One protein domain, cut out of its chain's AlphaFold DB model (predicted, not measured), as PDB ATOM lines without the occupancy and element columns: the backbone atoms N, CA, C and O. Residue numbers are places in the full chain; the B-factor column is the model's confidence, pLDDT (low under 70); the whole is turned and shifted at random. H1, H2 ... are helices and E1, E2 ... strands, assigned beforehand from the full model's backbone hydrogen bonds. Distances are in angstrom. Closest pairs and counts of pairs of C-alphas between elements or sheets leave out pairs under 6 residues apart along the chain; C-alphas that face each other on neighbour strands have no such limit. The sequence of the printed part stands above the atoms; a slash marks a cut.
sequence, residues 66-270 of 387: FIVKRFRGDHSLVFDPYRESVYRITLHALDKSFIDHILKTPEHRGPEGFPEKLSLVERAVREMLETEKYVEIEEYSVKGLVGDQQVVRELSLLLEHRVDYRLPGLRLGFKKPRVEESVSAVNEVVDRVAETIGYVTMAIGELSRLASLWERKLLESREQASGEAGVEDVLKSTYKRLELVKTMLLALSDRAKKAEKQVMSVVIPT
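Overview. This is residues 66 to 270 of the 387 residues of an uncharacterized protein of Thermoprotei archaeon (UniProt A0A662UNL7). A long helical hairpin, H4 and H5, makes the length of this rod; at one end sits a small three-stranded sheet with H3 packed on it, and along one side of the hairpin run the strand pair E3 and E4 and then the shorter helical hairpin of H1 and H2. Residues 161 to 173 stick out beyond the sheet end, and residues 223 to 230, at the turn between H4 and H5, stick out at the other. The printed part has 205 residues, with five named helices and five named strands in the order E1 E2 E3 H1 H2 E4 H3 H4 H5 E5. The sheets, E1 - E2 - E5 and E3 - E4, are antiparallel, and the class is mixed, helices and strands. The whole is only just loose, close to extended, with a radius of gyration of the C-alphas of 24.6 A and spans of 93 by 32 by 25 A.

Along the chain. The three-stranded sheet holds E1, residues 66 to 70, which begins at C-alpha 66 (-14.794, -134.206, 1.883), E2, residues 75 to 79, and E5, residues 267 to 269, which ends at C-alpha 269 (-27.974, -135.143, 8.832). H3 is residues 149 to 160. E3, residues 86 to 94, is 24.9 A long, and E4, residues 135 to 143, is 25.6 A. H1 is residues 96 to 104, and H2, residues 114 to 130, is 23.7 A long. H4, residues 179 to 224, runs 67.4 A to C-alpha 224 (-48.365, -139.521, 66.983). H5, residues 231 to 264, is 48.2 A long, with a kink of 30 degrees near residue 256.

Arrangement. In the hairpin E1 and E2, N 67 and O 79 are 2.8 A apart; between E2 and E5, N 76 and O 268 are 2.9 A apart, both within hydrogen-bond range. H3 is on this sheet at a height of 8.1 A, two layers with the helix on one face; its closest C-alphas to E5 are those of Ser 156 and Ile 268, 5.8 A. H4 only grazes the sheet, with residues 179 to 186. H4 and H5 touch, closest at the C-alphas of Ile 197 and Ser 253, 5.3 A, at a shallow tilt of 7 degrees, opposite ways. With H2 they form a bundle, up and down, each helix running against the one before it. H2 touches H5 with the C-alphas of Glu 122 and Val 245 closest, 5.5 A, at a shallow tilt of 33 degrees, only just short of steep. The hairpin H1 and H2 touch, closest at the C-alphas of Ile 99 and Val 121, 6.7 A. Between E3 and E4, N 89 and O 140 are within range at 2.9 A; the closest C-alphas of E3 and H5 are those of Leu 91 and Ala 259, 5.5 A. Every O i to N i+4 pair is within range in H1, H2, H3 and H4, and 27 of 30 in H5.

Size, cuts and confidence. The C-alphas of Gly 169 and Ser 226, the two farthest apart, are 93.8 A apart. The printed part has no cut. The link from H3 to H4, 18 residues, is long. The mean pLDDT of the printed part is 76.9, and 52 residues are under 70, among them 147 to 177 and 224 to 230.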
ATOM      1  N   PHE A  66     -14.481-134.023   0.472       66.56
ATOM      2  CA  PHE A  66     -14.794-134.206   1.883       66.56
ATOM      3  C   PHE A  66     -15.034-135.695   2.149       66.56
ATOM      4  O   PHE A  66     -15.517-136.423   1.282       66.56
ATOM      5  N   ILE A  67     -14.726-136.169   3.352       71.62
ATOM      6  CA  ILE A  67     -15.156-137.485   3.827       71.62
ATOM      7  C   ILE A  67     -16.318-137.254   4.784       71.62
ATOM      8  O   ILE A  67     -16.156-136.579   5.797       71.62
ATOM      9  N   VAL A  68     -17.478-137.828   4.483       74.50
ATOM     10  CA  VAL A  68     -18.633-137.798   5.384       74.50
ATOM     11  C   VAL A  68     -18.786-139.176   6.001       74.50
ATOM     12  O   VAL A  68     -18.909-140.177   5.289       74.50
ATOM     13  N   LYS A  69     -18.764-139.228   7.332       78.50
ATOM     14  CA  LYS A  69     -18.826-140.473   8.097       78.50
ATOM     15  C   LYS A  69     -19.858-140.356   9.210       78.50
ATOM     16  O   LYS A  69     -19.875-139.379   9.954       78.50
ATOM     17  N   ARG A  70     -20.711-141.370   9.318       81.31
ATOM     18  CA  ARG A  70     -21.783-141.449  10.310       81.31
ATOM     19  C   ARG A  70     -21.222-141.540  11.725       81.31
ATOM     20  O   ARG A  70     -20.261-142.268  11.966       81.31
ATOM     21  N   PHE A  71     -21.861-140.849  12.660       83.38
ATOM     22  CA  PHE A  71     -21.620-140.998  14.093       83.38
ATOM     23  C   PHE A  71     -22.993-140.938  14.790       83.38
ATOM     24  O   PHE A  71     -23.678-139.920  14.770       83.38
ATOM     25  N   ARG A  72     -23.433-142.079  15.336       78.06
ATOM     26  CA  ARG A  72     -24.804-142.331  15.829       78.06
ATOM     27  C   ARG A  72     -25.947-142.119  14.808       78.06
ATOM     28  O   ARG A  72     -25.835-141.426  13.804       78.06
ATOM     29  N   GLY A  73     -27.084-142.754  15.113       77.81
ATOM     30  CA  GLY A  73     -28.423-142.416  14.605       77.81
ATOM     31  C   GLY A  73     -28.502-141.999  13.135       77.81
ATOM     32  O   GLY A  73     -28.082-142.728  12.235       77.81
ATOM     33  N   ASP A  74     -29.077-140.827  12.911       78.56
ATOM     34  CA  ASP A  74     -29.256-140.136  11.641       78.56
ATOM     35  C   ASP A  74     -28.262-138.972  11.471       78.56
ATOM     36  O   ASP A  74     -28.540-138.025  10.742       78.56
ATOM     37  N   HIS A  75     -27.076-139.016  12.093       85.56
ATOM     38  CA  HIS A  75     -26.100-137.914  12.073       85.56
ATOM     39  C   HIS A  75     -24.730-138.323  11.504       85.56
ATOM     40  O   HIS A  75     -24.284-139.467  11.607       85.56
ATOM     41  N   SER A  76     -24.056-137.378  10.848       84.12
ATOM     42  CA  SER A  76     -22.745-137.577  10.228       84.12
ATOM     43  C   SER A  76     -21.804-136.401  10.489       84.12
ATOM     44  O   SER A  76     -22.221-135.245  10.532       84.12
ATOM     45  N   LEU A  77     -20.518-136.716  10.646       85.44
ATOM     46  CA  LEU A  77     -19.422-135.757  10.718       85.44
ATOM     47  C   LEU A  77     -18.878-135.486   9.317       85.44
ATOM     48  O   LEU A  77     -18.738-136.410   8.508       85.44
ATOM     49  N   VAL A  78     -18.495-134.234   9.073       78.38
ATOM     50  CA  VAL A  78     -17.757-133.835   7.872       78.38
ATOM     51  C   VAL A  78     -16.274-133.682   8.203       78.38
ATOM     52  O   VAL A  78     -15.889-132.888   9.066       78.38
ATOM     53  N   PHE A  79     -15.440-134.413   7.468       75.94
ATOM     54  CA  PHE A  79     -13.989-134.296   7.490       75.94
ATOM     55  C   PHE A  79     -13.475-133.716   6.172       75.94
ATOM     56  O   PHE A  79     -13.844-134.151   5.084       75.94
ATOM     57  N   ASP A  80     -12.559-132.774   6.289       73.00
ATOM     58  CA  ASP A  80     -11.765-132.181   5.228       73.00
ATOM     59  C   ASP A  80     -10.353-132.806   5.297       73.00
ATOM     60  O   ASP A  80      -9.662-132.658   6.312       73.00
ATOM     61  N   PRO A  81      -9.917-133.569   4.273       59.00
ATOM     62  CA  PRO A  81      -8.637-134.273   4.287       59.00
ATOM     63  C   PRO A  81      -7.429-133.362   4.000       59.00
ATOM     64  O   PRO A  81      -6.296-133.840   4.097       59.00
ATOM     65  N   TYR A  82      -7.641-132.088   3.649       56.78
ATOM     66  CA  TYR A  82      -6.586-131.115   3.340       56.78
ATOM     67  C   TYR A  82      -6.386-130.083   4.462       56.78
ATOM     68  O   TYR A  82      -5.296-129.536   4.628       56.78
ATOM     69  N   ARG A  83      -7.424-129.816   5.255       62.41
ATOM     70  CA  ARG A  83      -7.423-128.834   6.344       62.41
ATOM     71  C   ARG A  83      -6.848-129.419   7.633       62.41
ATOM     72  O   ARG A  83      -7.519-130.133   8.369       62.41
ATOM     73  N   GLU A  84      -5.638-129.009   8.004       59.25
ATOM     74  CA  GLU A  84      -4.981-129.438   9.255       59.25
ATOM     75  C   GLU A  84      -5.629-128.912  10.561       59.25
ATOM     76  O   GLU A  84      -5.024-128.994  11.633       59.25
ATOM     77  N   SER A  85      -6.852-128.361  10.530       66.25
ATOM     78  CA  SER A  85      -7.476-127.818  11.740       66.25
ATOM     79  C   SER A  85      -7.752-128.913  12.768       66.25
ATOM     80  O   SER A  85      -8.485-129.867  12.503       66.25
ATOM     81  N   VAL A  86      -7.186-128.728  13.961       78.00
ATOM     82  CA  VAL A  86      -7.510-129.512  15.151       78.00
ATOM     83  C   VAL A  86      -8.782-128.933  15.760       78.00
ATOM     84  O   VAL A  86      -8.759-127.843  16.329       78.00
ATOM     85  N   TYR A  87      -9.883-129.661  15.642       82.50
ATOM     86  CA  TYR A  87     -11.073-129.412  16.437       82.50
ATOM     87  C   TYR A  87     -10.841-129.980  17.840       82.50
ATOM     88  O   TYR A  87     -10.402-131.123  17.977       82.50
ATOM     89  N   ARG A  88     -11.085-129.178  18.877       86.44
ATOM     90  CA  ARG A  88     -10.970-129.610  20.275       86.44
ATOM     91  C   ARG A  88     -12.350-129.641  20.903       86.44
ATOM     92  O   ARG A  88     -13.095-128.671  20.784       86.44
ATOM     93  N   ILE A  89     -12.650-130.741  21.578       88.44
ATOM     94  CA  ILE A  89     -13.845-130.906  22.395       88.44
ATOM     95  C   ILE A  89     -13.372-131.021  23.840       88.44
ATOM     96  O   ILE A  89     -12.503-131.843  24.136       88.44
ATOM     97  N   THR A  90     -13.920-130.189  24.722       88.69
ATOM     98  CA  THR A  90     -13.573-130.188  26.150       88.69
ATOM     99  C   THR A  90     -14.735-130.785  26.923       88.69
ATOM    100  O   THR A  90     -15.803-130.174  27.018       88.69
ATOM    101  N   LEU A  91     -14.536-131.983  27.462       88.50
ATOM    102  CA  LEU A  91     -15.520-132.668  28.286       88.50
ATOM    103  C   LEU A  91     -15.190-132.466  29.767       88.50
ATOM    104  O   LEU A  91     -14.071-132.709  30.202       88.50
ATOM    105  N   HIS A  92     -16.189-132.039  30.538       86.62
ATOM    106  CA  HIS A  92     -16.159-132.060  31.998       86.62
ATOM    107  C   HIS A  92     -16.860-133.344  32.464       86.62
ATOM    108  O   HIS A  92     -18.086-133.362  32.607       86.62
ATOM    109  N   ALA A  93     -16.103-134.427  32.629       83.56
ATOM    110  CA  ALA A  93     -16.615-135.696  33.131       83.56
ATOM    111  C   ALA A  93     -16.780-135.627  34.657       83.56
ATOM    112  O   ALA A  93     -15.921-135.102  35.361       83.56
ATOM    113  N   LEU A  94     -17.898-136.130  35.187       84.62
ATOM    114  CA  LEU A  94     -18.149-136.134  36.633       84.62
ATOM    115  C   LEU A  94     -17.657-137.442  37.254       84.62
ATOM    116  O   LEU A  94     -18.041-138.515  36.782       84.62
ATOM    117  N   ASP A  95     -16.921-137.370  38.364       82.38
ATOM    118  CA  ASP A  95     -16.703-138.538  39.219       82.38
ATOM    119  C   ASP A  95     -18.001-138.876  39.970       82.38
ATOM    120  O   ASP A  95     -18.379-138.279  40.983       82.38
ATOM    121  N   LYS A  96     -18.698-139.876  39.434       82.75
ATOM    122  CA  LYS A  96     -19.976-140.382  39.946       82.75
ATOM    123  C   LYS A  96     -19.806-141.129  41.265       82.75
ATOM    124  O   LYS A  96     -20.767-141.222  42.025       82.75
ATOM    125  N   SER A  97     -18.607-141.643  41.563       80.44
ATOM    126  CA  SER A  97     -18.363-142.485  42.737       80.44
ATOM    127  C   SER A  97     -18.603-141.735  44.047       80.44
ATOM    128  O   SER A  97     -19.119-142.319  44.999       80.44
ATOM    129  N   PHE A  98     -18.315-140.429  44.080       74.69
ATOM    130  CA  PHE A  98     -18.445-139.608  45.281       74.69
ATOM    131  C   PHE A  98     -19.909-139.328  45.659       74.69
ATOM    132  O   PHE A  98     -20.300-139.519  46.814       74.69
ATOM    133  N   ILE A  99     -20.753-138.951  44.689       79.69
ATOM    134  CA  ILE A  99     -22.197-138.769  44.924       79.69
ATOM    135  C   ILE A  99     -22.867-140.128  45.186       79.69
ATOM    136  O   ILE A  99     -23.679-140.233  46.108       79.69
ATOM    137  N   ASP A 100     -22.481-141.186  44.464       82.56
ATOM    138  CA  ASP A 100     -22.994-142.539  44.710       82.56
ATOM    139  C   ASP A 100     -22.641-143.059  46.099       82.56
ATOM    140  O   ASP A 100     -23.486-143.697  46.725       82.56
ATOM    141  N   HIS A 101     -21.430-142.789  46.594       82.75
ATOM    142  CA  HIS A 101     -21.036-143.131  47.955       82.75
ATOM    143  C   HIS A 101     -22.004-142.484  48.950       82.75
ATOM    144  O   HIS A 101     -22.705-143.211  49.652       82.75
ATOM    145  N   ILE A 102     -22.145-141.150  48.914       80.00
ATOM    146  CA  ILE A 102     -23.040-140.400  49.811       80.00
ATOM    147  C   ILE A 102     -24.476-140.938  49.729       80.00
ATOM    148  O   ILE A 102     -25.073-141.256  50.759       80.00
ATOM    149  N   LEU A 103     -25.039-141.094  48.524       80.88
ATOM    150  CA  LEU A 103     -26.405-141.598  48.337       80.88
ATOM    151  C   LEU A 103     -26.585-143.025  48.883       80.88
ATOM    152  O   LEU A 103     -27.617-143.308  49.502       80.88
ATOM    153  N   LYS A 104     -25.592-143.908  48.722       79.88
ATOM    154  CA  LYS A 104     -25.668-145.324  49.119       79.88
ATOM    155  C   LYS A 104     -25.286-145.587  50.584       79.88
ATOM    156  O   LYS A 104     -25.660-146.661  51.076       79.88
ATOM    157  N   THR A 105     -24.616-144.656  51.278       76.00
ATOM    158  CA  THR A 105     -24.168-144.779  52.685       76.00
ATOM    159  C   THR A 105     -25.283-145.294  53.612       76.00
ATOM    160  O   THR A 105     -26.345-144.660  53.660       76.00
ATOM    161  N   PRO A 106     -25.078-146.415  54.345       63.94
ATOM    162  CA  PRO A 106     -26.111-147.057  55.161       63.94
ATOM    163  C   PRO A 106     -26.668-146.188  56.286       63.94
ATOM    164  O   PRO A 106     -27.890-146.146  56.429       63.94
ATOM    165  N   GLU A 107     -25.812-145.472  57.031       61.47
ATOM    166  CA  GLU A 107     -26.240-144.642  58.177       61.47
ATOM    167  C   GLU A 107     -27.338-143.634  57.794       61.47
ATOM    168  O   GLU A 107     -28.220-143.322  58.583       61.47
ATOM    169  N   HIS A 108     -27.324-143.188  56.536       60.38
ATOM    170  CA  HIS A 108     -28.219-142.174  55.995       60.38
ATOM    171  C   HIS A 108     -29.278-142.763  55.034       60.38
ATOM    172  O   HIS A 108     -29.735-142.083  54.110       60.38
ATOM    173  N   ARG A 109     -29.625-144.057  55.153       57.41
ATOM    174  CA  ARG A 109     -30.745-144.675  54.402       57.41
ATOM    175  C   ARG A 109     -32.101-144.499  55.085       57.41
ATOM    176  O   ARG A 109     -33.128-144.674  54.433       57.41
ATOM    177  N   GLY A 110     -32.105-144.178  56.378       59.41
ATOM    178  CA  GLY A 110     -33.311-143.779  57.093       59.41
ATOM    179  C   GLY A 110     -33.769-142.372  56.682       59.41
ATOM    180  O   GLY A 110     -32.935-141.553  56.293       59.41
ATOM    181  N   PRO A 111     -35.075-142.068  56.779       58.44
ATOM    182  CA  PRO A 111     -35.599-140.732  56.507       58.44
ATOM    183  C   PRO A 111     -35.026-139.677  57.461       58.44
ATOM    184  O   PRO A 111     -34.758-138.564  57.030       58.44
ATOM    185  N   GLU A 112     -34.797-140.020  58.730       67.06
ATOM    186  CA  GLU A 112     -34.285-139.099  59.758       67.06
ATOM    187  C   GLU A 112     -32.962-138.424  59.345       67.06
ATOM    188  O   GLU A 112     -32.836-137.210  59.474       67.06
ATOM    189  N   GLY A 113     -32.036-139.172  58.729       77.50
ATOM    190  CA  GLY A 113     -30.764-138.651  58.204       77.50
ATOM    191  C   GLY A 113     -30.844-137.992  56.816       77.50
ATOM    192  O   GLY A 113     -29.808-137.710  56.205       77.50
ATOM    193  N   PHE A 114     -32.043-137.762  56.259       85.25
ATOM    194  CA  PHE A 114     -32.193-137.148  54.933       85.25
ATOM    195  C   PHE A 114     -31.681-135.695  54.859       85.25
ATOM    196  O   PHE A 114     -30.943-135.403  53.915       85.25
ATOM    197  N   PRO A 115     -31.969-134.783  55.814       86.50
ATOM    198  CA  PRO A 115     -31.453-133.409  55.760       86.50
ATOM    199  C   PRO A 115     -29.919-133.339  55.828       86.50
ATOM    200  O   PRO A 115     -29.298-132.471  55.207       86.50
ATOM    201  N   GLU A 116     -29.294-134.278  56.538       85.81
ATOM    202  CA  GLU A 116     -27.840-134.401  56.688       85.81
ATOM    203  C   GLU A 116     -27.208-134.923  55.393       85.81
ATOM    204  O   GLU A 116     -26.336-134.263  54.821       85.81
ATOM    205  N   LYS A 117     -27.743-136.021  54.837       86.75
ATOM    206  CA  LYS A 117     -27.404-136.523  53.493       86.75
ATOM    207  C   LYS A 117     -27.532-135.442  52.426       86.75
ATOM    208  O   LYS A 117     -26.626-135.267  51.616       86.75
ATOM    209  N   LEU A 118     -28.630-134.693  52.436       90.38
ATOM    210  CA  LEU A 118     -28.870-133.610  51.492       90.38
ATOM    211  C   LEU A 118     -27.836-132.481  51.643       90.38
ATOM    212  O   LEU A 118     -27.426-131.899  50.643       90.38
ATOM    213  N   SER A 119     -27.367-132.211  52.863       89.75
ATOM    214  CA  SER A 119     -26.305-131.230  53.134       89.75
ATOM    215  C   SER A 119     -24.922-131.718  52.672       89.75
ATOM    216  O   SER A 119     -24.135-130.930  52.148       89.75
ATOM    217  N   LEU A 120     -24.638-133.022  52.792       89.81
ATOM    218  CA  LEU A 120     -23.433-133.646  52.228       89.81
ATOM    219  C   LEU A 120     -23.441-133.598  50.691       89.81
ATOM    220  O   LEU A 120     -22.426-133.245  50.093       89.81
ATOM    221  N   VAL A 121     -24.583-133.882  50.050       90.50
ATOM    222  CA  VAL A 121     -24.729-133.744  48.590       90.50
ATOM    223  C   VAL A 121     -24.649-132.276  48.156       90.50
ATOM    224  O   VAL A 121     -23.970-131.991  47.174       90.50
ATOM    225  N   GLU A 122     -25.254-131.329  48.888       92.44
ATOM    226  CA  GLU A 122     -25.113-129.889  48.604       92.44
ATOM    227  C   GLU A 122     -23.639-129.481  48.563       92.44
ATOM    228  O   GLU A 122     -23.197-128.851  47.602       92.44
ATOM    229  N   ARG A 123     -22.862-129.904  49.566       90.62
ATOM    230  CA  ARG A 123     -21.422-129.654  49.619       90.62
ATOM    231  C   ARG A 123     -20.670-130.326  48.466       90.62
ATOM    232  O   ARG A 123     -19.850-129.667  47.838       90.62
ATOM    233  N   ALA A 124     -20.945-131.596  48.172       88.25
ATOM    234  CA  ALA A 124     -20.273-132.341  47.105       88.25
ATOM    235  C   ALA A 124     -20.480-131.700  45.721       88.25
ATOM    236  O   ALA A 124     -19.518-131.437  45.000       88.25
ATOM    237  N   VAL A 125     -21.733-131.389  45.379       89.62
ATOM    238  CA  VAL A 125     -22.105-130.773  44.095       89.62
ATOM    239  C   VAL A 125     -21.573-129.336  44.003       89.62
ATOM    240  O   VAL A 125     -21.166-128.896  42.927       89.62
ATOM    241  N   ARG A 126     -21.509-128.610  45.127       90.56
ATOM    242  CA  ARG A 126     -20.870-127.292  45.189       90.56
ATOM    243  C   ARG A 126     -19.357-127.377  44.973       90.56
ATOM    244  O   ARG A 126     -18.839-126.611  44.169       90.56
ATOM    245  N   GLU A 127     -18.656-128.320  45.607       89.44
ATOM    246  CA  GLU A 127     -17.214-128.526  45.388       89.44
ATOM    247  C   GLU A 127     -16.916-128.858  43.904       89.44
ATOM    248  O   GLU A 127     -15.995-128.266  43.334       89.44
ATOM    249  N   MET A 128     -17.761-129.670  43.247       88.50
ATOM    250  CA  MET A 128     -17.711-129.939  41.794       88.50
ATOM    251  C   MET A 128     -17.924-128.697  40.915       88.50
ATOM    252  O   MET A 128     -17.294-128.569  39.867       88.50
ATOM    253  N   LEU A 129     -18.805-127.770  41.305       87.06
ATOM    254  CA  LEU A 129     -19.070-126.552  40.530       87.06
ATOM    255  C   LEU A 129     -18.033-125.446  40.772       87.06
ATOM    256  O   LEU A 129     -17.582-124.819  39.815       87.06
ATOM    257  N   GLU A 130     -17.693-125.169  42.028       87.56
ATOM    258  CA  GLU A 130     -16.900-123.998  42.425       87.56
ATOM    259  C   GLU A 130     -15.388-124.255  42.369       87.56
ATOM    260  O   GLU A 130     -14.630-123.333  42.082       87.56
ATOM    261  N   THR A 131     -14.944-125.494  42.618       82.94
ATOM    262  CA  THR A 131     -13.509-125.843  42.681       82.94
ATOM    263  C   THR A 131     -13.073-126.882  41.646       82.94
ATOM    264  O   THR A 131     -11.911-127.273  41.639       82.94
ATOM    265  N   GLU A 132     -14.002-127.353  40.803       80.19
ATOM    266  CA  GLU A 132     -13.830-128.432  39.803       80.19
ATOM    267  C   GLU A 132     -13.264-129.750  40.374       80.19
ATOM    268  O   GLU A 132     -12.898-130.681  39.661       80.19
ATOM    269  N   LYS A 133     -13.266-129.872  41.701       75.75
ATOM    270  CA  LYS A 133     -12.904-131.072  42.442       75.75
ATOM    271  C   LYS A 133     -13.942-132.161  42.157       75.75
ATOM    272  O   LYS A 133     -15.137-131.891  42.225       75.75
ATOM    273  N   TYR A 134     -13.497-133.384  41.867       80.62
ATOM    274  CA  TYR A 134     -14.351-134.477  41.365       80.62
ATOM    275  C   TYR A 134     -14.933-134.233  39.950       80.62
ATOM    276  O   TYR A 134     -15.899-134.887  39.555       80.62
ATOM    277  N   VAL A 135     -14.341-133.314  39.174       82.19
ATOM    278  CA  VAL A 135     -14.585-133.152  37.733       82.19
ATOM    279  C   VAL A 135     -13.276-133.405  36.985       82.19
ATOM    280  O   VAL A 135     -12.280-132.725  37.217       82.19
ATOM    281  N   GLU A 136     -13.267-134.382  36.084       85.38
ATOM    282  CA  GLU A 136     -12.138-134.654  35.195       85.38
ATOM    283  C   GLU A 136     -12.317-133.864  33.890       85.38
ATOM    284  O   GLU A 136     -13.405-133.840  33.309       85.38
ATOM    285  N   ILE A 137     -11.267-133.163  33.451       86.06
ATOM    286  CA  ILE A 137     -11.285-132.358  32.222       86.06
ATOM    287  C   ILE A 137     -10.564-133.138  31.124       86.06
ATOM    288  O   ILE A 137      -9.339-133.246  31.121       86.06
ATOM    289  N   GLU A 138     -11.336-133.652  30.173       88.19
ATOM    290  CA  GLU A 138     -10.849-134.485  29.077       88.19
ATOM    291  C   GLU A 138     -10.840-133.673  27.766       88.19
ATOM    292  O   GLU A 138     -11.888-133.232  27.282       88.19
ATOM    293  N   GLU A 139      -9.654-133.456  27.179       87.56
ATOM    294  CA  GLU A 139      -9.508-132.823  25.858       87.56
ATOM    295  C   GLU A 139      -9.438-133.872  24.739       87.56
ATOM    296  O   GLU A 139      -8.407-134.509  24.514       87.56
ATOM    297  N   TYR A 140     -10.512-133.987  23.958       84.75
ATOM    298  CA  TYR A 140     -10.541-134.814  22.753       84.75
ATOM    299  C   TYR A 140     -10.158-133.963  21.537       84.75
ATOM    300  O   TYR A 140     -10.810-132.962  21.228       84.75
ATOM    301  N   SER A 141      -9.090-134.351  20.830       82.19
ATOM    302  CA  SER A 141      -8.563-133.601  19.679       82.19
ATOM    303  C   SER A 141      -8.764-134.353  18.358       82.19
ATOM    304  O   SER A 141      -8.190-135.417  18.129       82.19
ATOM    305  N   VAL A 142      -9.585-133.789  17.470       82.12
ATOM    306  CA  VAL A 142      -9.971-134.387  16.186       82.12
ATOM    307  C   VAL A 142      -9.385-133.567  15.038       82.12
ATOM    308  O   VAL A 142      -9.595-132.359  14.955       82.12
ATOM    309  N   LYS A 143      -8.639-134.205  14.131       76.75
ATOM    310  CA  LYS A 143      -7.994-133.523  12.995       76.75
ATOM    311  C   LYS A 143      -8.860-133.572  11.739       76.75
ATOM    312  O   LYS A 143      -9.441-134.608  11.434       76.75
ATOM    313  N   GLY A 144      -8.905-132.463  11.001       71.06
ATOM    314  CA  GLY A 144      -9.641-132.357   9.737       71.06
ATOM    315  C   GLY A 144     -11.152-132.188   9.888       71.06
ATOM    316  O   GLY A 144     -11.855-132.155   8.890       71.06
ATOM    317  N   LEU A 145     -11.685-132.069  11.105       79.31
ATOM    318  CA  LEU A 145     -13.122-131.864  11.306       79.31
ATOM    319  C   LEU A 145     -13.533-130.454  10.850       79.31
ATOM    320  O   LEU A 145     -12.859-129.471  11.182       79.31
ATOM    321  N   VAL A 146     -14.640-130.334  10.111       75.38
ATOM    322  CA  VAL A 146     -15.119-129.040   9.596       75.38
ATOM    323  C   VAL A 146     -15.810-128.246  10.711       75.38
ATOM    324  O   VAL A 146     -17.027-128.207  10.829       75.38
ATOM    325  N   GLY A 147     -15.000-127.581  11.538       67.50
ATOM    326  CA  GLY A 147     -15.425-126.741  12.668       67.50
ATOM    327  C   GLY A 147     -16.149-125.432  12.320       67.50
ATOM    328  O   GLY A 147     -16.161-124.521  13.142       67.50
ATOM    329  N   ASP A 148     -16.657-125.281  11.098       68.00
ATOM    330  CA  ASP A 148     -17.158-124.019  10.548       68.00
ATOM    331  C   ASP A 148     -18.650-124.139  10.217       68.00
ATOM    332  O   ASP A 148     -19.024-124.798   9.250       68.00
ATOM    333  N   GLN A 149     -19.508-123.506  11.024       65.31
ATOM    334  CA  GLN A 149     -20.963-123.643  10.902       65.31
ATOM    335  C   GLN A 149     -21.528-123.131   9.571       65.31
ATOM    336  O   GLN A 149     -22.602-123.585   9.176       65.31
ATOM    337  N   GLN A 150     -20.860-122.194   8.889       57.09
ATOM    338  CA  GLN A 150     -21.303-121.760   7.564       57.09
ATOM    339  C   GLN A 150     -21.030-122.874   6.553       57.09
ATOM    340  O   GLN A 150     -21.959-123.339   5.895       57.09
ATOM    341  N   VAL A 151     -19.793-123.380   6.526       62.78
ATOM    342  CA  VAL A 151     -19.396-124.469   5.624       62.78
ATOM    343  C   VAL A 151     -20.211-125.738   5.902       62.78
ATOM    344  O   VAL A 151     -20.677-126.376   4.970       62.78
ATOM    345  N   VAL A 152     -20.477-126.087   7.165       67.44
ATOM    346  CA  VAL A 152     -21.326-127.239   7.539       67.44
ATOM    347  C   VAL A 152     -22.747-127.111   6.970       67.44
ATOM    348  O   VAL A 152     -23.283-128.090   6.454       67.44
ATOM    349  N   ARG A 153     -23.348-125.912   6.994       61.00
ATOM    350  CA  ARG A 153     -24.676-125.661   6.400       61.00
ATOM    351  C   ARG A 153     -24.647-125.718   4.874       61.00
ATOM    352  O   ARG A 153     -25.512-126.352   4.279       61.00
ATOM    353  N   GLU A 154     -23.656-125.082   4.254       56.69
ATOM    354  CA  GLU A 154     -23.453-125.095   2.799       56.69
ATOM    355  C   GLU A 154     -23.262-126.533   2.288       56.69
ATOM    356  O   GLU A 154     -23.878-126.933   1.302       56.69
ATOM    357  N   LEU A 155     -22.492-127.349   3.016       63.00
ATOM    358  CA  LEU A 155     -22.296-128.766   2.718       63.00
ATOM    359  C   LEU A 155     -23.548-129.612   2.977       63.00
ATOM    360  O   LEU A 155     -23.814-130.500   2.174       63.00
ATOM    361  N   SER A 156     -24.344-129.340   4.019       60.16
ATOM    362  CA  SER A 156     -25.631-130.032   4.233       60.16
ATOM    363  C   SER A 156     -26.545-129.860   3.018       60.16
ATOM    364  O   SER A 156     -26.953-130.848   2.408       60.16
ATOM    365  N   LEU A 157     -26.743-128.614   2.569       54.41
ATOM    366  CA  LEU A 157     -27.554-128.294   1.390       54.41
ATOM    367  C   LEU A 157     -27.054-129.021   0.128       54.41
ATOM    368  O   LEU A 157     -27.859-129.563  -0.630       54.41
ATOM    369  N   LEU A 158     -25.734-129.075  -0.084       53.00
ATOM    370  CA  LEU A 158     -25.120-129.777  -1.219       53.00
ATOM    371  C   LEU A 158     -25.239-131.310  -1.126       53.00
ATOM    372  O   LEU A 158     -25.372-131.967  -2.154       53.00
ATOM    373  N   LEU A 159     -25.208-131.890   0.077       53.41
ATOM    374  CA  LEU A 159     -25.258-133.344   0.307       53.41
ATOM    375  C   LEU A 159     -26.691-133.899   0.379       53.41
ATOM    376  O   LEU A 159     -26.918-135.066   0.054       53.41
ATOM    377  N   GLU A 160     -27.663-133.065   0.749       45.88
ATOM    378  CA  GLU A 160     -29.100-133.328   0.597       45.88
ATOM    379  C   GLU A 160     -29.488-133.446  -0.892       45.88
ATOM    380  O   GLU A 160     -30.334-134.262  -1.268       45.88
ATOM    381  N   HIS A 161     -28.807-132.696  -1.766       39.69
ATOM    382  CA  HIS A 161     -28.951-132.773  -3.219       39.69
ATOM    383  C   HIS A 161     -28.113-133.929  -3.785       39.69
ATOM    384  O   HIS A 161     -27.031-133.742  -4.334       39.69
ATOM    385  N   ARG A 162     -28.631-135.156  -3.645       36.81
ATOM    386  CA  ARG A 162     -27.959-136.412  -4.024       36.81
ATOM    387  C   ARG A 162     -27.423-136.419  -5.471       36.81
ATOM    388  O   ARG A 162     -28.168-136.732  -6.398       36.81
ATOM    389  N   VAL A 163     -26.114-136.216  -5.644       33.53
ATOM    390  CA  VAL A 163     -25.401-136.473  -6.909       33.53
ATOM    391  C   VAL A 163     -24.183-137.371  -6.667       33.53
ATOM    392  O   VAL A 163     -23.153-136.938  -6.153       33.53
ATOM    393  N   ASP A 164     -24.301-138.644  -7.051       31.81
ATOM    394  CA  ASP A 164     -23.255-139.668  -6.920       31.81
ATOM    395  C   ASP A 164     -22.140-139.491  -7.985       31.81
ATOM    396  O   ASP A 164     -22.006-140.289  -8.917       31.81
ATOM    397  N   TYR A 165     -21.317-138.439  -7.862       33.50
ATOM    398  CA  TYR A 165     -20.163-138.202  -8.743       33.50
ATOM    399  C   TYR A 165     -19.049-139.243  -8.536       33.50
ATOM    400  O   TYR A 165     -18.178-139.106  -7.674       33.50
ATOM    401  N   ARG A 166     -19.026-140.272  -9.389       31.70
ATOM    402  CA  ARG A 166     -17.874-141.171  -9.557       31.70
ATOM    403  C   ARG A 166     -17.017-140.712 -10.734       31.70
ATOM    404  O   ARG A 166     -17.339-141.007 -11.879       31.70
ATOM    405  N   LEU A 167     -15.914-140.025 -10.438       31.08
ATOM    406  CA  LEU A 167     -14.909-139.649 -11.435       31.08
ATOM    407  C   LEU A 167     -14.242-140.901 -12.046       31.08
ATOM    408  O   LEU A 167     -13.668-141.701 -11.299       31.08
ATOM    409  N   PRO A 168     -14.269-141.086 -13.379       25.89
ATOM    410  CA  PRO A 168     -13.392-142.037 -14.048       25.89
ATOM    411  C   PRO A 168     -11.955-141.487 -14.126       25.89
ATOM    412  O   PRO A 168     -11.717-140.283 -14.074       25.89
ATOM    413  N   GLY A 169     -10.972-142.379 -14.268       27.30
ATOM    414  CA  GLY A 169      -9.588-142.023 -14.614       27.30
ATOM    415  C   GLY A 169      -8.692-141.519 -13.472       27.30
ATOM    416  O   GLY A 169      -7.593-142.048 -13.312       27.30
ATOM    417  N   LEU A 170      -9.121-140.544 -12.660       27.91
ATOM    418  CA  LEU A 170      -8.229-139.869 -11.701       27.91
ATOM    419  C   LEU A 170      -8.486-140.245 -10.229       27.91
ATOM    420  O   LEU A 170      -9.519-139.918  -9.650       27.91
ATOM    421  N   ARG A 171      -7.494-140.873  -9.580       31.27
ATOM    422  CA  ARG A 171      -7.442-141.029  -8.114       31.27
ATOM    423  C   ARG A 171      -6.506-139.985  -7.511       31.27
ATOM    424  O   ARG A 171      -5.300-140.208  -7.442       31.27
ATOM    425  N   LEU A 172      -7.060-138.873  -7.032       32.22
ATOM    426  CA  LEU A 172      -6.317-137.911  -6.215       32.22
ATOM    427  C   LEU A 172      -5.930-138.566  -4.877       32.22
ATOM    428  O   LEU A 172      -6.780-138.839  -4.030       32.22
ATOM    429  N   GLY A 173      -4.641-138.863  -4.711       31.22
ATOM    430  CA  GLY A 173      -4.106-139.517  -3.521       31.22
ATOM    431  C   GLY A 173      -3.947-138.545  -2.355       31.22
ATOM    432  O   GLY A 173      -2.995-137.772  -2.326       31.22
ATOM    433  N   PHE A 174      -4.843-138.616  -1.372       41.28
ATOM    434  CA  PHE A 174      -4.715-137.910  -0.096       41.28
ATOM    435  C   PHE A 174      -4.260-138.862   1.021       41.28
ATOM    436  O   PHE A 174      -4.480-140.076   0.979       41.28
ATOM    437  N   LYS A 175      -3.631-138.308   2.061       43.59
ATOM    438  CA  LYS A 175      -3.219-139.056   3.255       43.59
ATOM    439  C   LYS A 175      -4.470-139.478   4.028       43.59
ATOM    440  O   LYS A 175      -5.087-138.633   4.666       43.59
ATOM    441  N   LYS A 176      -4.848-140.764   3.962       52.91
ATOM    442  CA  LYS A 176      -6.062-141.314   4.602       52.91
ATOM    443  C   LYS A 176      -6.177-140.819   6.058       52.91
ATOM    444  O   LYS A 176      -5.360-141.240   6.883       52.91
ATOM    445  N   PRO A 177      -7.152-139.951   6.395       62.81
ATOM    446  CA  PRO A 177      -7.298-139.458   7.757       62.81
ATOM    447  C   PRO A 177      -7.724-140.594   8.688       62.81
ATOM    448  O   PRO A 177      -8.314-141.590   8.255       62.81
ATOM    449  N   ARG A 178      -7.459-140.443   9.987       71.62
ATOM    450  CA  ARG A 178      -7.862-141.418  11.011       71.62
ATOM    451  C   ARG A 178      -9.339-141.243  11.394       71.62
ATOM    452  O   ARG A 178      -9.674-140.975  12.544       71.62
ATOM    453  N   VAL A 179     -10.211-141.343  10.390       76.62
ATOM    454  CA  VAL A 179     -11.650-141.057  10.491       76.62
ATOM    455  C   VAL A 179     -12.329-141.959  11.522       76.62
ATOM    456  O   VAL A 179     -13.087-141.463  12.342       76.62
ATOM    457  N   GLU A 180     -12.015-143.256  11.543       82.12
ATOM    458  CA  GLU A 180     -12.644-144.204  12.479       82.12
ATOM    459  C   GLU A 180     -12.212-143.954  13.941       82.12
ATOM    460  O   GLU A 180     -13.053-143.962  14.834       82.12
ATOM    461  N   GLU A 181     -10.934-143.629  14.196       83.19
ATOM    462  CA  GLU A 181     -10.467-143.197  15.533       83.19
ATOM    463  C   GLU A 181     -11.155-141.890  15.960       83.19
ATOM    464  O   GLU A 181     -11.596-141.755  17.098       83.19
ATOM    465  N   SER A 182     -11.309-140.949  15.023       84.75
ATOM    466  CA  SER A 182     -11.984-139.665  15.250       84.75
ATOM    467  C   SER A 182     -13.471-139.834  15.574       84.75
ATOM    468  O   SER A 182     -13.974-139.205  16.499       84.75
ATOM    469  N   VAL A 183     -14.173-140.696  14.837       86.50
ATOM    470  CA  VAL A 183     -15.581-141.032  15.085       86.50
ATOM    471  C   VAL A 183     -15.735-141.781  16.405       86.50
ATOM    472  O   VAL A 183     -16.667-141.487  17.145       86.50
ATOM    473  N   SER A 184     -14.813-142.687  16.751       87.56
ATOM    474  CA  SER A 184     -14.833-143.363  18.054       87.56
ATOM    475  C   SER A 184     -14.651-142.379  19.210       87.56
ATOM    476  O   SER A 184     -15.404-142.450  20.174       87.56
ATOM    477  N   ALA A 185     -13.716-141.431  19.095       84.69
ATOM    478  CA  ALA A 185     -13.498-140.392  20.101       84.69
ATOM    479  C   ALA A 185     -14.717-139.462  20.257       84.69
ATOM    480  O   ALA A 185     -15.110-139.133  21.373       84.69
ATOM    481  N   VAL A 186     -15.359-139.067  19.150       89.06
ATOM    482  CA  VAL A 186     -16.593-138.264  19.209       89.06
ATOM    483  C   VAL A 186     -17.751-139.069  19.807       89.06
ATOM    484  O   VAL A 186     -18.481-138.531  20.635       89.06
ATOM    485  N   ASN A 187     -17.910-140.349  19.451       89.25
ATOM    486  CA  ASN A 187     -18.915-141.214  20.075       89.25
ATOM    487  C   ASN A 187     -18.684-141.323  21.590       89.25
ATOM    488  O   ASN A 187     -19.631-141.089  22.331       89.25
ATOM    489  N   GLU A 188     -17.445-141.555  22.044       88.00
ATOM    490  CA  GLU A 188     -17.099-141.634  23.472       88.00
ATOM    491  C   GLU A 188     -17.504-140.361  24.234       88.00
ATOM    492  O   GLU A 188     -18.099-140.450  25.308       88.00
ATOM    493  N   VAL A 189     -17.271-139.171  23.660       89.69
ATOM    494  CA  VAL A 189     -17.743-137.911  24.256       89.69
ATOM    495  C   VAL A 189     -19.266-137.891  24.389       89.69
ATOM    496  O   VAL A 189     -19.778-137.578  25.461       89.69
ATOM    497  N   VAL A 190     -20.018-138.215  23.331       90.00
ATOM    498  CA  VAL A 190     -21.492-138.158  23.389       90.00
ATOM    499  C   VAL A 190     -22.067-139.296  24.256       90.00
ATOM    500  O   VAL A 190     -23.124-139.132  24.868       90.00
ATOM    501  N   ASP A 191     -21.373-140.430  24.376       90.44
ATOM    502  CA  ASP A 191     -21.684-141.504  25.326       90.44
ATOM    503  C   ASP A 191     -21.503-141.005  26.766       90.44
ATOM    504  O   ASP A 191     -22.472-141.000  27.526       90.44
ATOM    505  N   ARG A 192     -20.329-140.467  27.120       88.62
ATOM    506  CA  ARG A 192     -20.045-139.897  28.450       88.62
ATOM    507  C   ARG A 192     -20.961-138.726  28.813       88.62
ATOM    508  O   ARG A 192     -21.380-138.621  29.967       88.62
ATOM    509  N   VAL A 193     -21.323-137.860  27.860       90.25
ATOM    510  CA  VAL A 193     -22.304-136.780  28.090       90.25
ATOM    511  C   VAL A 193     -23.689-137.359  28.377       90.25
ATOM    512  O   VAL A 193     -24.296-136.988  29.382       90.25
ATOM    513  N   ALA A 194     -24.178-138.305  27.568       89.69
ATOM    514  CA  ALA A 194     -25.472-138.949  27.801       89.69
ATOM    515  C   ALA A 194     -25.508-139.701  29.146       89.69
ATOM    516  O   ALA A 194     -26.471-139.585  29.902       89.69
ATOM    517  N   GLU A 195     -24.429-140.402  29.490       90.00
ATOM    518  CA  GLU A 195     -24.265-141.127  30.752       90.00
ATOM    519  C   GLU A 195     -24.132-140.173  31.961       90.00
ATOM    520  O   GLU A 195     -24.503-140.521  33.081       90.00
ATOM    521  N   THR A 196     -23.647-138.945  31.752       88.44
ATOM    522  CA  THR A 196     -23.610-137.870  32.764       88.44
ATOM    523  C   THR A 196     -24.987-137.229  32.964       88.44
ATOM    524  O   THR A 196     -25.410-137.012  34.101       88.44
ATOM    525  N   ILE A 197     -25.734-136.979  31.884       88.69
ATOM    526  CA  ILE A 197     -27.121-136.485  31.939       88.69
ATOM    527  C   ILE A 197     -28.033-137.526  32.611       88.69
ATOM    528  O   ILE A 197     -28.830-137.178  33.488       88.69
ATOM    529  N   GLY A 198     -27.884-138.804  32.252       89.94
ATOM    530  CA  GLY A 198     -28.592-139.921  32.878       89.94
ATOM    531  C   GLY A 198     -28.272-140.049  34.368       89.94
ATOM    532  O   GLY A 198     -29.191-140.172  35.177       89.94
ATOM    533  N   TYR A 199     -26.995-139.916  34.746       89.94
ATOM    534  CA  TYR A 199     -26.572-139.920  36.148       89.94
ATOM    535  C   TYR A 199     -27.208-138.785  36.965       89.94
ATOM    536  O   TYR A 199     -27.813-139.036  38.007       89.94
ATOM    537  N   VAL A 200     -27.148-137.544  36.467       89.62
ATOM    538  CA  VAL A 200     -27.799-136.383  37.105       89.62
ATOM    539  C   VAL A 200     -29.306-136.609  37.264       89.62
ATOM    540  O   VAL A 200     -29.862-136.342  38.330       89.62
ATOM    541  N   THR A 201     -29.964-137.146  36.235       90.31
ATOM    542  CA  THR A 201     -31.405-137.441  36.258       90.31
ATOM    543  C   THR A 201     -31.744-138.499  37.316       90.31
ATOM    544  O   THR A 201     -32.689-138.319  38.085       90.31
ATOM    545  N   MET A 202     -30.939-139.564  37.421       91.12
ATOM    546  CA  MET A 202     -31.071-140.596  38.455       91.12
ATOM    547  C   MET A 202     -30.882-140.015  39.864       91.12
ATOM    548  O   MET A 202     -31.707-140.270  40.741       91.12
ATOM    549  N   ALA A 203     -29.840-139.207  40.083       89.69
ATOM    550  CA  ALA A 203     -29.554-138.592  41.380       89.69
ATOM    551  C   ALA A 203     -30.679-137.641  41.832       89.69
ATOM    552  O   ALA A 203     -31.108-137.694  42.984       89.69
ATOM    553  N   ILE A 204     -31.218-136.823  40.920       91.00
ATOM    554  CA  ILE A 204     -32.382-135.958  41.178       91.00
ATOM    555  C   ILE A 204     -33.633-136.787  41.513       91.00
ATOM    556  O   ILE A 204     -34.377-136.432  42.434       91.00
ATOM    557  N   GLY A 205     -33.858-137.896  40.801       90.31
ATOM    558  CA  GLY A 205     -34.961-138.823  41.064       90.31
ATOM    559  C   GLY A 205     -34.868-139.471  42.447       90.31
ATOM    560  O   GLY A 205     -35.834-139.434  43.207       90.31
ATOM    561  N   GLU A 206     -33.695-139.992  42.810       88.62
ATOM    562  CA  GLU A 206     -33.455-140.632  44.109       88.62
ATOM    563  C   GLU A 206     -33.554-139.634  45.272       88.62
ATOM    564  O   GLU A 206     -34.234-139.913  46.257       88.62
ATOM    565  N   LEU A 207     -32.973-138.434  45.146       89.69
ATOM    566  CA  LEU A 207     -33.128-137.369  46.146       89.69
ATOM    567  C   LEU A 207     -34.597-136.971  46.344       89.69
ATOM    568  O   LEU A 207     -35.030-136.763  47.476       89.69
ATOM    569  N   SER A 208     -35.380-136.906  45.262       89.75
ATOM    570  CA  SER A 208     -36.816-136.599  45.336       89.75
ATOM    571  C   SER A 208     -37.608-137.741  45.987       89.75
ATOM    572  O   SER A 208     -38.471-137.492  46.825       89.75
ATOM    573  N   ARG A 209     -37.275-139.002  45.671       89.19
ATOM    574  CA  ARG A 209     -37.868-140.197  46.294       89.19
ATOM    575  C   ARG A 209     -37.584-140.253  47.798       89.19
ATOM    576  O   ARG A 209     -38.483-140.571  48.576       89.19
ATOM    577  N   LEU A 210     -36.354-139.940  48.207       87.06
ATOM    578  CA  LEU A 210     -35.956-139.871  49.615       87.06
ATOM    579  C   LEU A 210     -36.669-138.724  50.347       87.06
ATOM    580  O   LEU A 210     -37.171-138.951  51.445       87.06
ATOM    581  N   ALA A 211     -36.808-137.548  49.724       87.94
ATOM    582  CA  ALA A 211     -37.555-136.422  50.290       87.94
ATOM    583  C   ALA A 211     -39.022-136.778  50.583       87.94
ATOM    584  O   ALA A 211     -39.488-136.573  51.700       87.94
ATOM    585  N   SER A 212     -39.732-137.394  49.630       88.12
ATOM    586  CA  SER A 212     -41.133-137.800  49.831       88.12
ATOM    587  C   SER A 212     -41.309-138.935  50.850       88.12
ATOM    588  O   SER A 212     -42.366-139.040  51.473       88.12
ATOM    589  N   LEU A 213     -40.302-139.796  51.041       87.19
ATOM    590  CA  LEU A 213     -40.307-140.800  52.114       87.19
ATOM    591  C   LEU A 213     -40.027-140.179  53.487       87.19
ATOM    592  O   LEU A 213     -40.608-140.614  54.481       87.19
ATOM    593  N   TRP A 214     -39.166-139.161  53.541       88.19
ATOM    594  CA  TRP A 214     -38.898-138.393  54.751       88.19
ATOM    595  C   TRP A 214     -40.111-137.576  55.194       88.19
ATOM    596  O   TRP A 214     -40.523-137.694  56.343       88.19
ATOM    597  N   GLU A 215     -40.738-136.835  54.280       87.88
ATOM    598  CA  GLU A 215     -41.936-136.039  54.559       87.88
ATOM    599  C   GLU A 215     -43.077-136.890  55.136       87.88
ATOM    600  O   GLU A 215     -43.645-136.525  56.163       87.88
ATOM    601  N   ARG A 216     -43.364-138.063  54.548       86.44
ATOM    602  CA  ARG A 216     -44.384-138.987  55.080       86.44
ATOM    603  C   ARG A 216     -44.090-139.407  56.515       86.44
ATOM    604  O   ARG A 216     -44.942-139.233  57.374       86.44
ATOM    605  N   LYS A 217     -42.872-139.879  56.790       82.75
ATOM    606  CA  LYS A 217     -42.448-140.292  58.138       82.75
ATOM    607  C   LYS A 217     -42.476-139.143  59.150       82.75
ATOM    608  O   LYS A 217     -42.836-139.350  60.305       82.75
ATOM    609  N   LEU A 218     -42.113-137.935  58.720       82.19
ATOM    610  CA  LEU A 218     -42.157-136.736  59.553       82.19
ATOM    611  C   LEU A 218     -43.607-136.400  59.942       82.19
ATOM    612  O   LEU A 218     -43.881-136.140  61.113       82.19
ATOM    613  N   LEU A 219     -44.542-136.484  58.991       82.69
ATOM    614  CA  LEU A 219     -45.974-136.286  59.232       82.69
ATOM    615  C   LEU A 219     -46.579-137.410  60.096       82.69
ATOM    616  O   LEU A 219     -47.233-137.105  61.088       82.69
ATOM    617  N   GLU A 220     -46.270-138.680  59.813       82.50
ATOM    618  CA  GLU A 220     -46.648-139.839  60.645       82.50
ATOM    619  C   GLU A 220     -46.192-139.661  62.110       82.50
ATOM    620  O   GLU A 220     -46.937-139.969  63.040       82.50
ATOM    621  N   SER A 221     -44.987-139.119  62.335       75.31
ATOM    622  CA  SER A 221     -44.473-138.838  63.684       75.31
ATOM    623  C   SER A 221     -45.162-137.649  64.370       75.31
ATOM    624  O   SER A 221     -45.369-137.681  65.582       75.31
ATOM    625  N   ARG A 222     -45.584-136.632  63.603       74.06
ATOM    626  CA  ARG A 222     -46.361-135.476  64.090       74.06
ATOM    627  C   ARG A 222     -47.777-135.882  64.502       74.06
ATOM    628  O   ARG A 222     -48.264-135.410  65.521       74.06
ATOM    629  N   GLU A 223     -48.423-136.781  63.761       71.56
ATOM    630  CA  GLU A 223     -49.748-137.309  64.128       71.56
ATOM    631  C   GLU A 223     -49.710-138.127  65.433       71.56
ATOM    632  O   GLU A 223     -50.691-138.154  66.176       71.56
ATOM    633  N   GLN A 224     -48.571-138.752  65.749       67.69
ATOM    634  CA  GLN A 224     -48.365-139.521  66.983       67.69
ATOM    635  C   GLN A 224     -47.906-138.669  68.180       67.69
ATOM    636  O   GLN A 224     -48.095-139.081  69.326       67.69
ATOM    637  N   ALA A 225     -47.318-137.492  67.944       60.56
ATOM    638  CA  ALA A 225     -46.772-136.616  68.980       60.56
ATOM    639  C   ALA A 225     -47.454-135.238  68.964       60.56
ATOM    640  O   ALA A 225     -47.114-134.368  68.165       60.56
ATOM    641  N   SER A 226     -48.392-135.016  69.892       51.34
ATOM    642  CA  SER A 226     -49.179-133.777  70.017       51.34
ATOM    643  C   SER A 226     -48.360-132.565  70.506       51.34
ATOM    644  O   SER A 226     -48.565-132.065  71.610       51.34
ATOM    645  N   GLY A 227     -47.429-132.081  69.682       55.44
ATOM    646  CA  GLY A 227     -46.600-130.907  69.948       55.44
ATOM    647  C   GLY A 227     -46.121-130.251  68.654       55.44
ATOM    648  O   GLY A 227     -45.263-130.786  67.960       55.44
ATOM    649  N   GLU A 228     -46.665-129.075  68.333       61.69
ATOM    650  CA  GLU A 228     -46.416-128.395  67.058       61.69
ATOM    651  C   GLU A 228     -45.606-127.102  67.223       61.69
ATOM    652  O   GLU A 228     -46.122-126.079  67.670       61.69
ATOM    653  N   ALA A 229     -44.343-127.130  66.792       55.88
ATOM    654  CA  ALA A 229     -43.570-125.942  66.431       55.88
ATOM    655  C   ALA A 229     -42.459-126.328  65.436       55.88
ATOM    656  O   ALA A 229     -41.818-127.365  65.588       55.88
ATOM    657  N   GLY A 230     -42.221-125.511  64.407       66.19
ATOM    658  CA  GLY A 230     -41.056-125.625  63.513       66.19
ATOM    659  C   GLY A 230     -41.046-126.762  62.476       66.19
ATOM    660  O   GLY A 230     -40.260-126.681  61.536       66.19
ATOM    661  N   VAL A 231     -41.914-127.781  62.558       75.94
ATOM    662  CA  VAL A 231     -41.958-128.892  61.570       75.94
ATOM    663  C   VAL A 231     -42.140-128.376  60.135       75.94
ATOM    664  O   VAL A 231     -41.464-128.830  59.212       75.94
ATOM    665  N   GLU A 232     -43.006-127.380  59.939       79.25
ATOM    666  CA  GLU A 232     -43.251-126.783  58.621       79.25
ATOM    667  C   GLU A 232     -42.062-125.940  58.120       79.25
ATOM    668  O   GLU A 232     -41.805-125.884  56.918       79.25
ATOM    669  N   ASP A 233     -41.283-125.338  59.020       81.50
ATOM    670  CA  ASP A 233     -40.068-124.592  58.668       81.50
ATOM    671  C   ASP A 233     -38.899-125.534  58.346       81.50
ATOM    672  O   ASP A 233     -38.110-125.260  57.438       81.50
ATOM    673  N   VAL A 234     -38.826-126.690  59.013       82.19
ATOM    674  CA  VAL A 234     -37.914-127.793  58.667       82.19
ATOM    675  C   VAL A 234     -38.259-128.371  57.288       82.19
ATOM    676  O   VAL A 234     -37.357-128.555  56.469       82.19
ATOM    677  N   LEU A 235     -39.547-128.572  56.976       84.81
ATOM    678  CA  LEU A 235     -40.005-128.955  55.632       84.81
ATOM    679  C   LEU A 235     -39.615-127.899  54.585       84.81
ATOM    680  O   LEU A 235     -38.921-128.223  53.621       84.81
ATOM    681  N   LYS A 236     -39.980-126.625  54.789       87.25
ATOM    682  CA  LYS A 236     -39.673-125.520  53.855       87.25
ATOM    683  C   LYS A 236     -38.174-125.339  53.624       87.25
ATOM    684  O   LYS A 236     -37.752-125.154  52.482       87.25
ATOM    685  N   SER A 237     -37.357-125.387  54.675       87.56
ATOM    686  CA  SER A 237     -35.899-125.230  54.562       87.56
ATOM    687  C   SER A 237     -35.237-126.426  53.870       87.56
ATOM    688  O   SER A 237     -34.391-126.222  52.996       87.56
ATOM    689  N   THR A 238     -35.669-127.654  54.167       88.06
ATOM    690  CA  THR A 238     -35.154-128.872  53.517       88.06
ATOM    691  C   THR A 238     -35.560-128.933  52.044       88.06
ATOM    692  O   THR A 238     -34.707-129.181  51.195       88.06
ATOM    693  N   TYR A 239     -36.811-128.607  51.699       90.12
ATOM    694  CA  TYR A 239     -37.240-128.523  50.298       90.12
ATOM    695  C   TYR A 239     -36.548-127.381  49.536       90.12
ATOM    696  O   TYR A 239     -36.112-127.582  48.405       90.12
ATOM    697  N   LYS A 240     -36.327-126.214  50.157       93.00
ATOM    698  CA  LYS A 240     -35.527-125.131  49.553       93.00
ATOM    699  C   LYS A 240     -34.078-125.562  49.280       93.00
ATOM    700  O   LYS A 240     -33.527-125.216  48.236       93.00
ATOM    701  N   ARG A 241     -33.470-126.340  50.184       92.69
ATOM    702  CA  ARG A 241     -32.151-126.959  49.970       92.69
ATOM    703  C   ARG A 241     -32.197-128.015  48.857       92.69
ATOM    704  O   ARG A 241     -31.274-128.067  48.051       92.69
ATOM    705  N   LEU A 242     -33.268-128.805  48.753       92.81
ATOM    706  CA  LEU A 242     -33.437-129.798  47.687       92.81
ATOM    707  C   LEU A 242     -33.498-129.149  46.300       92.81
ATOM    708  O   LEU A 242     -32.799-129.602  45.396       92.81
ATOM    709  N   GLU A 243     -34.266-128.071  46.126       94.56
ATOM    710  CA  GLU A 243     -34.324-127.359  44.842       94.56
ATOM    711  C   GLU A 243     -32.998-126.663  44.493       94.56
ATOM    712  O   GLU A 243     -32.604-126.641  43.324       94.56
ATOM    713  N   LEU A 244     -32.240-126.184  45.489       94.81
ATOM    714  CA  LEU A 244     -30.869-125.705  45.281       94.81
ATOM    715  C   LEU A 244     -29.950-126.836  44.778       94.81
ATOM    716  O   LEU A 244     -29.260-126.661  43.775       94.81
ATOM    717  N   VAL A 245     -29.982-128.012  45.414       93.19
ATOM    718  CA  VAL A 245     -29.198-129.189  44.992       93.19
ATOM    719  C   VAL A 245     -29.586-129.650  43.584       93.19
ATOM    720  O   VAL A 245     -28.701-129.868  42.758       93.19
ATOM    721  N   LYS A 246     -30.884-129.724  43.261       94.06
ATOM    722  CA  LYS A 246     -31.372-130.028  41.903       94.06
ATOM    723  C   LYS A 246     -30.855-129.023  40.875       94.06
ATOM    724  O   LYS A 246     -30.357-129.429  39.830       94.06
ATOM    725  N   THR A 247     -30.920-127.727  41.184       95.75
ATOM    726  CA  THR A 247     -30.434-126.651  40.302       95.75
ATOM    727  C   THR A 247     -28.932-126.783  40.035       95.75
ATOM    728  O   THR A 247     -28.493-126.670  38.892       95.75
ATOM    729  N   MET A 248     -28.136-127.092  41.062       94.31
ATOM    730  CA  MET A 248     -26.692-127.301  40.921       94.31
ATOM    731  C   MET A 248     -26.348-128.591  40.148       94.31
ATOM    732  O   MET A 248     -25.461-128.578  39.294       94.31
ATOM    733  N   LEU A 249     -27.085-129.686  40.364       91.31
ATOM    734  CA  LEU A 249     -26.947-130.921  39.579       91.31
ATOM    735  C   LEU A 249     -27.291-130.695  38.093       91.31
ATOM    736  O   LEU A 249     -26.576-131.170  37.209       91.31
ATOM    737  N   LEU A 250     -28.334-129.911  37.798       92.44
ATOM    738  CA  LEU A 250     -28.669-129.500  36.431       92.44
ATOM    739  C   LEU A 250     -27.575-128.613  35.813       92.44
ATOM    740  O   LEU A 250     -27.256-128.791  34.640       92.44
ATOM    741  N   ALA A 251     -26.925-127.742  36.589       91.81
ATOM    742  CA  ALA A 251     -25.784-126.959  36.109       91.81
ATOM    743  C   ALA A 251     -24.570-127.835  35.727       91.81
ATOM    744  O   ALA A 251     -23.876-127.519  34.760       91.81
ATOM    745  N   LEU A 252     -24.332-128.960  36.419       88.06
ATOM    746  CA  LEU A 252     -23.331-129.958  36.001       88.06
ATOM    747  C   LEU A 252     -23.745-130.672  34.702       88.06
ATOM    748  O   LEU A 252     -22.930-130.814  33.789       88.06
ATOM    749  N   SER A 253     -25.024-131.038  34.562       88.38
ATOM    750  CA  SER A 253     -25.576-131.566  33.302       88.38
ATOM    751  C   SER A 253     -25.390-130.581  32.136       88.38
ATOM    752  O   SER A 253     -25.001-130.980  31.040       88.38
ATOM    753  N   ASP A 254     -25.590-129.283  32.373       90.00
ATOM    754  CA  ASP A 254     -25.395-128.236  31.367       90.00
ATOM    755  C   ASP A 254     -23.916-127.941  31.059       90.00
ATOM    756  O   ASP A 254     -23.624-127.483  29.952       90.00
ATOM    757  N   ARG A 255     -22.966-128.256  31.960       87.81
ATOM    758  CA  ARG A 255     -21.529-128.302  31.611       87.81
ATOM    759  C   ARG A 255     -21.253-129.421  30.608       87.81
ATOM    760  O   ARG A 255     -20.652-129.142  29.575       87.81
ATOM    761  N   ALA A 256     -21.747-130.637  30.849       86.44
ATOM    762  CA  ALA A 256     -21.573-131.763  29.924       86.44
ATOM    763  C   ALA A 256     -22.185-131.474  28.534       86.44
ATOM    764  O   ALA A 256     -21.533-131.677  27.509       86.44
ATOM    765  N   LYS A 257     -23.380-130.866  28.481       88.50
ATOM    766  CA  LYS A 257     -24.024-130.430  27.221       88.50
ATOM    767  C   LYS A 257     -23.227-129.384  26.426       88.50
ATOM    768  O   LYS A 257     -23.551-129.143  25.264       88.50
ATOM    769  N   LYS A 258     -22.188-128.742  26.984       89.69
ATOM    770  CA  LYS A 258     -21.283-127.887  26.187       89.69
ATOM    771  C   LYS A 258     -20.452-128.714  25.205       89.69
ATOM    772  O   LYS A 258     -20.303-128.283  24.065       89.69
ATOM    773  N   ALA A 259     -19.983-129.896  25.609       87.06
ATOM    774  CA  ALA A 259     -19.248-130.809  24.734       87.06
ATOM    775  C   ALA A 259     -20.158-131.363  23.621       87.06
ATOM    776  O   ALA A 259     -19.776-131.382  22.455       87.06
ATOM    777  N   GLU A 260     -21.409-131.700  23.947       86.62
ATOM    778  CA  GLU A 260     -22.431-132.062  22.952       86.62
ATOM    779  C   GLU A 260     -22.721-130.909  21.976       86.62
ATOM    780  O   GLU A 260     -22.737-131.122  20.768       86.62
ATOM    781  N   LYS A 261     -22.866-129.664  22.455       87.44
ATOM    782  CA  LYS A 261     -23.034-128.483  21.585       87.44
ATOM    783  C   LYS A 261     -21.810-128.189  20.712       87.44
ATOM    784  O   LYS A 261     -21.982-127.691  19.601       87.44
ATOM    785  N   GLN A 262     -20.598-128.492  21.186       87.38
ATOM    786  CA  GLN A 262     -19.391-128.473  20.357       87.38
ATOM    787  C   GLN A 262     -19.522-129.518  19.242       87.38
ATOM    788  O   GLN A 262     -19.525-129.138  18.073       87.38
ATOM    789  N   VAL A 263     -19.762-130.792  19.575       86.94
ATOM    790  CA  VAL A 263     -19.993-131.852  18.577       86.94
ATOM    791  C   VAL A 263     -21.066-131.434  17.565       86.94
ATOM    792  O   VAL A 263     -20.761-131.342  16.384       86.94
ATOM    793  N   MET A 264     -22.266-131.045  17.999       83.44
ATOM    794  CA  MET A 264     -23.370-130.655  17.106       83.44
ATOM    795  C   MET A 264     -23.091-129.422  16.225       83.44
ATOM    796  O   MET A 264     -23.838-129.178  15.281       83.44
ATOM    797  N   SER A 265     -22.018-128.658  16.467       80.38
ATOM    798  CA  SER A 265     -21.617-127.550  15.585       80.38
ATOM    799  C   SER A 265     -20.922-127.988  14.286       80.38
ATOM    800  O   SER A 265     -20.769-127.163  13.387       80.38
ATOM    801  N   VAL A 266     -20.526-129.265  14.176       79.25
ATOM    802  CA  VAL A 266     -19.782-129.837  13.028       79.25
ATOM    803  C   VAL A 266     -20.553-130.952  12.303       79.25
ATOM    804  O   VAL A 266     -19.979-131.765  11.574       79.25
ATOM    805  N   VAL A 267     -21.860-131.020  12.565       82.19
ATOM    806  CA  VAL A 267     -22.736-132.157  12.261       82.19
ATOM    807  C   VAL A 267     -23.714-131.811  11.155       82.19
ATOM    808  O   VAL A 267     -24.316-130.740  11.153       82.19
ATOM    809  N   ILE A 268     -23.915-132.774  10.260       77.56
ATOM    810  CA  ILE A 268     -24.989-132.773   9.270       77.56
ATOM    811  C   ILE A 268     -25.906-133.989   9.482       77.56
ATOM    812  O   ILE A 268     -25.469-135.000  10.051       77.56
ATOM    813  N   PRO A 269     -27.162-133.944   9.004       72.12
ATOM    814  CA  PRO A 269     -27.974-135.143   8.832       72.12
ATOM    815  C   PRO A 269     -27.228-136.183   7.984       72.12
ATOM    816  O   PRO A 269     -26.469-135.838   7.078       72.12
ATOM    817  N   THR A 270     -27.431-137.470   8.261       69.62
ATOM    818  CA  THR A 270     -26.788-138.548   7.497       69.62
ATOM    819  C   THR A 270     -27.258-138.508   6.042       69.62
ATOM    820  O   THR A 270     -28.456-138.677   5.799       69.62
TER     821      THR A 270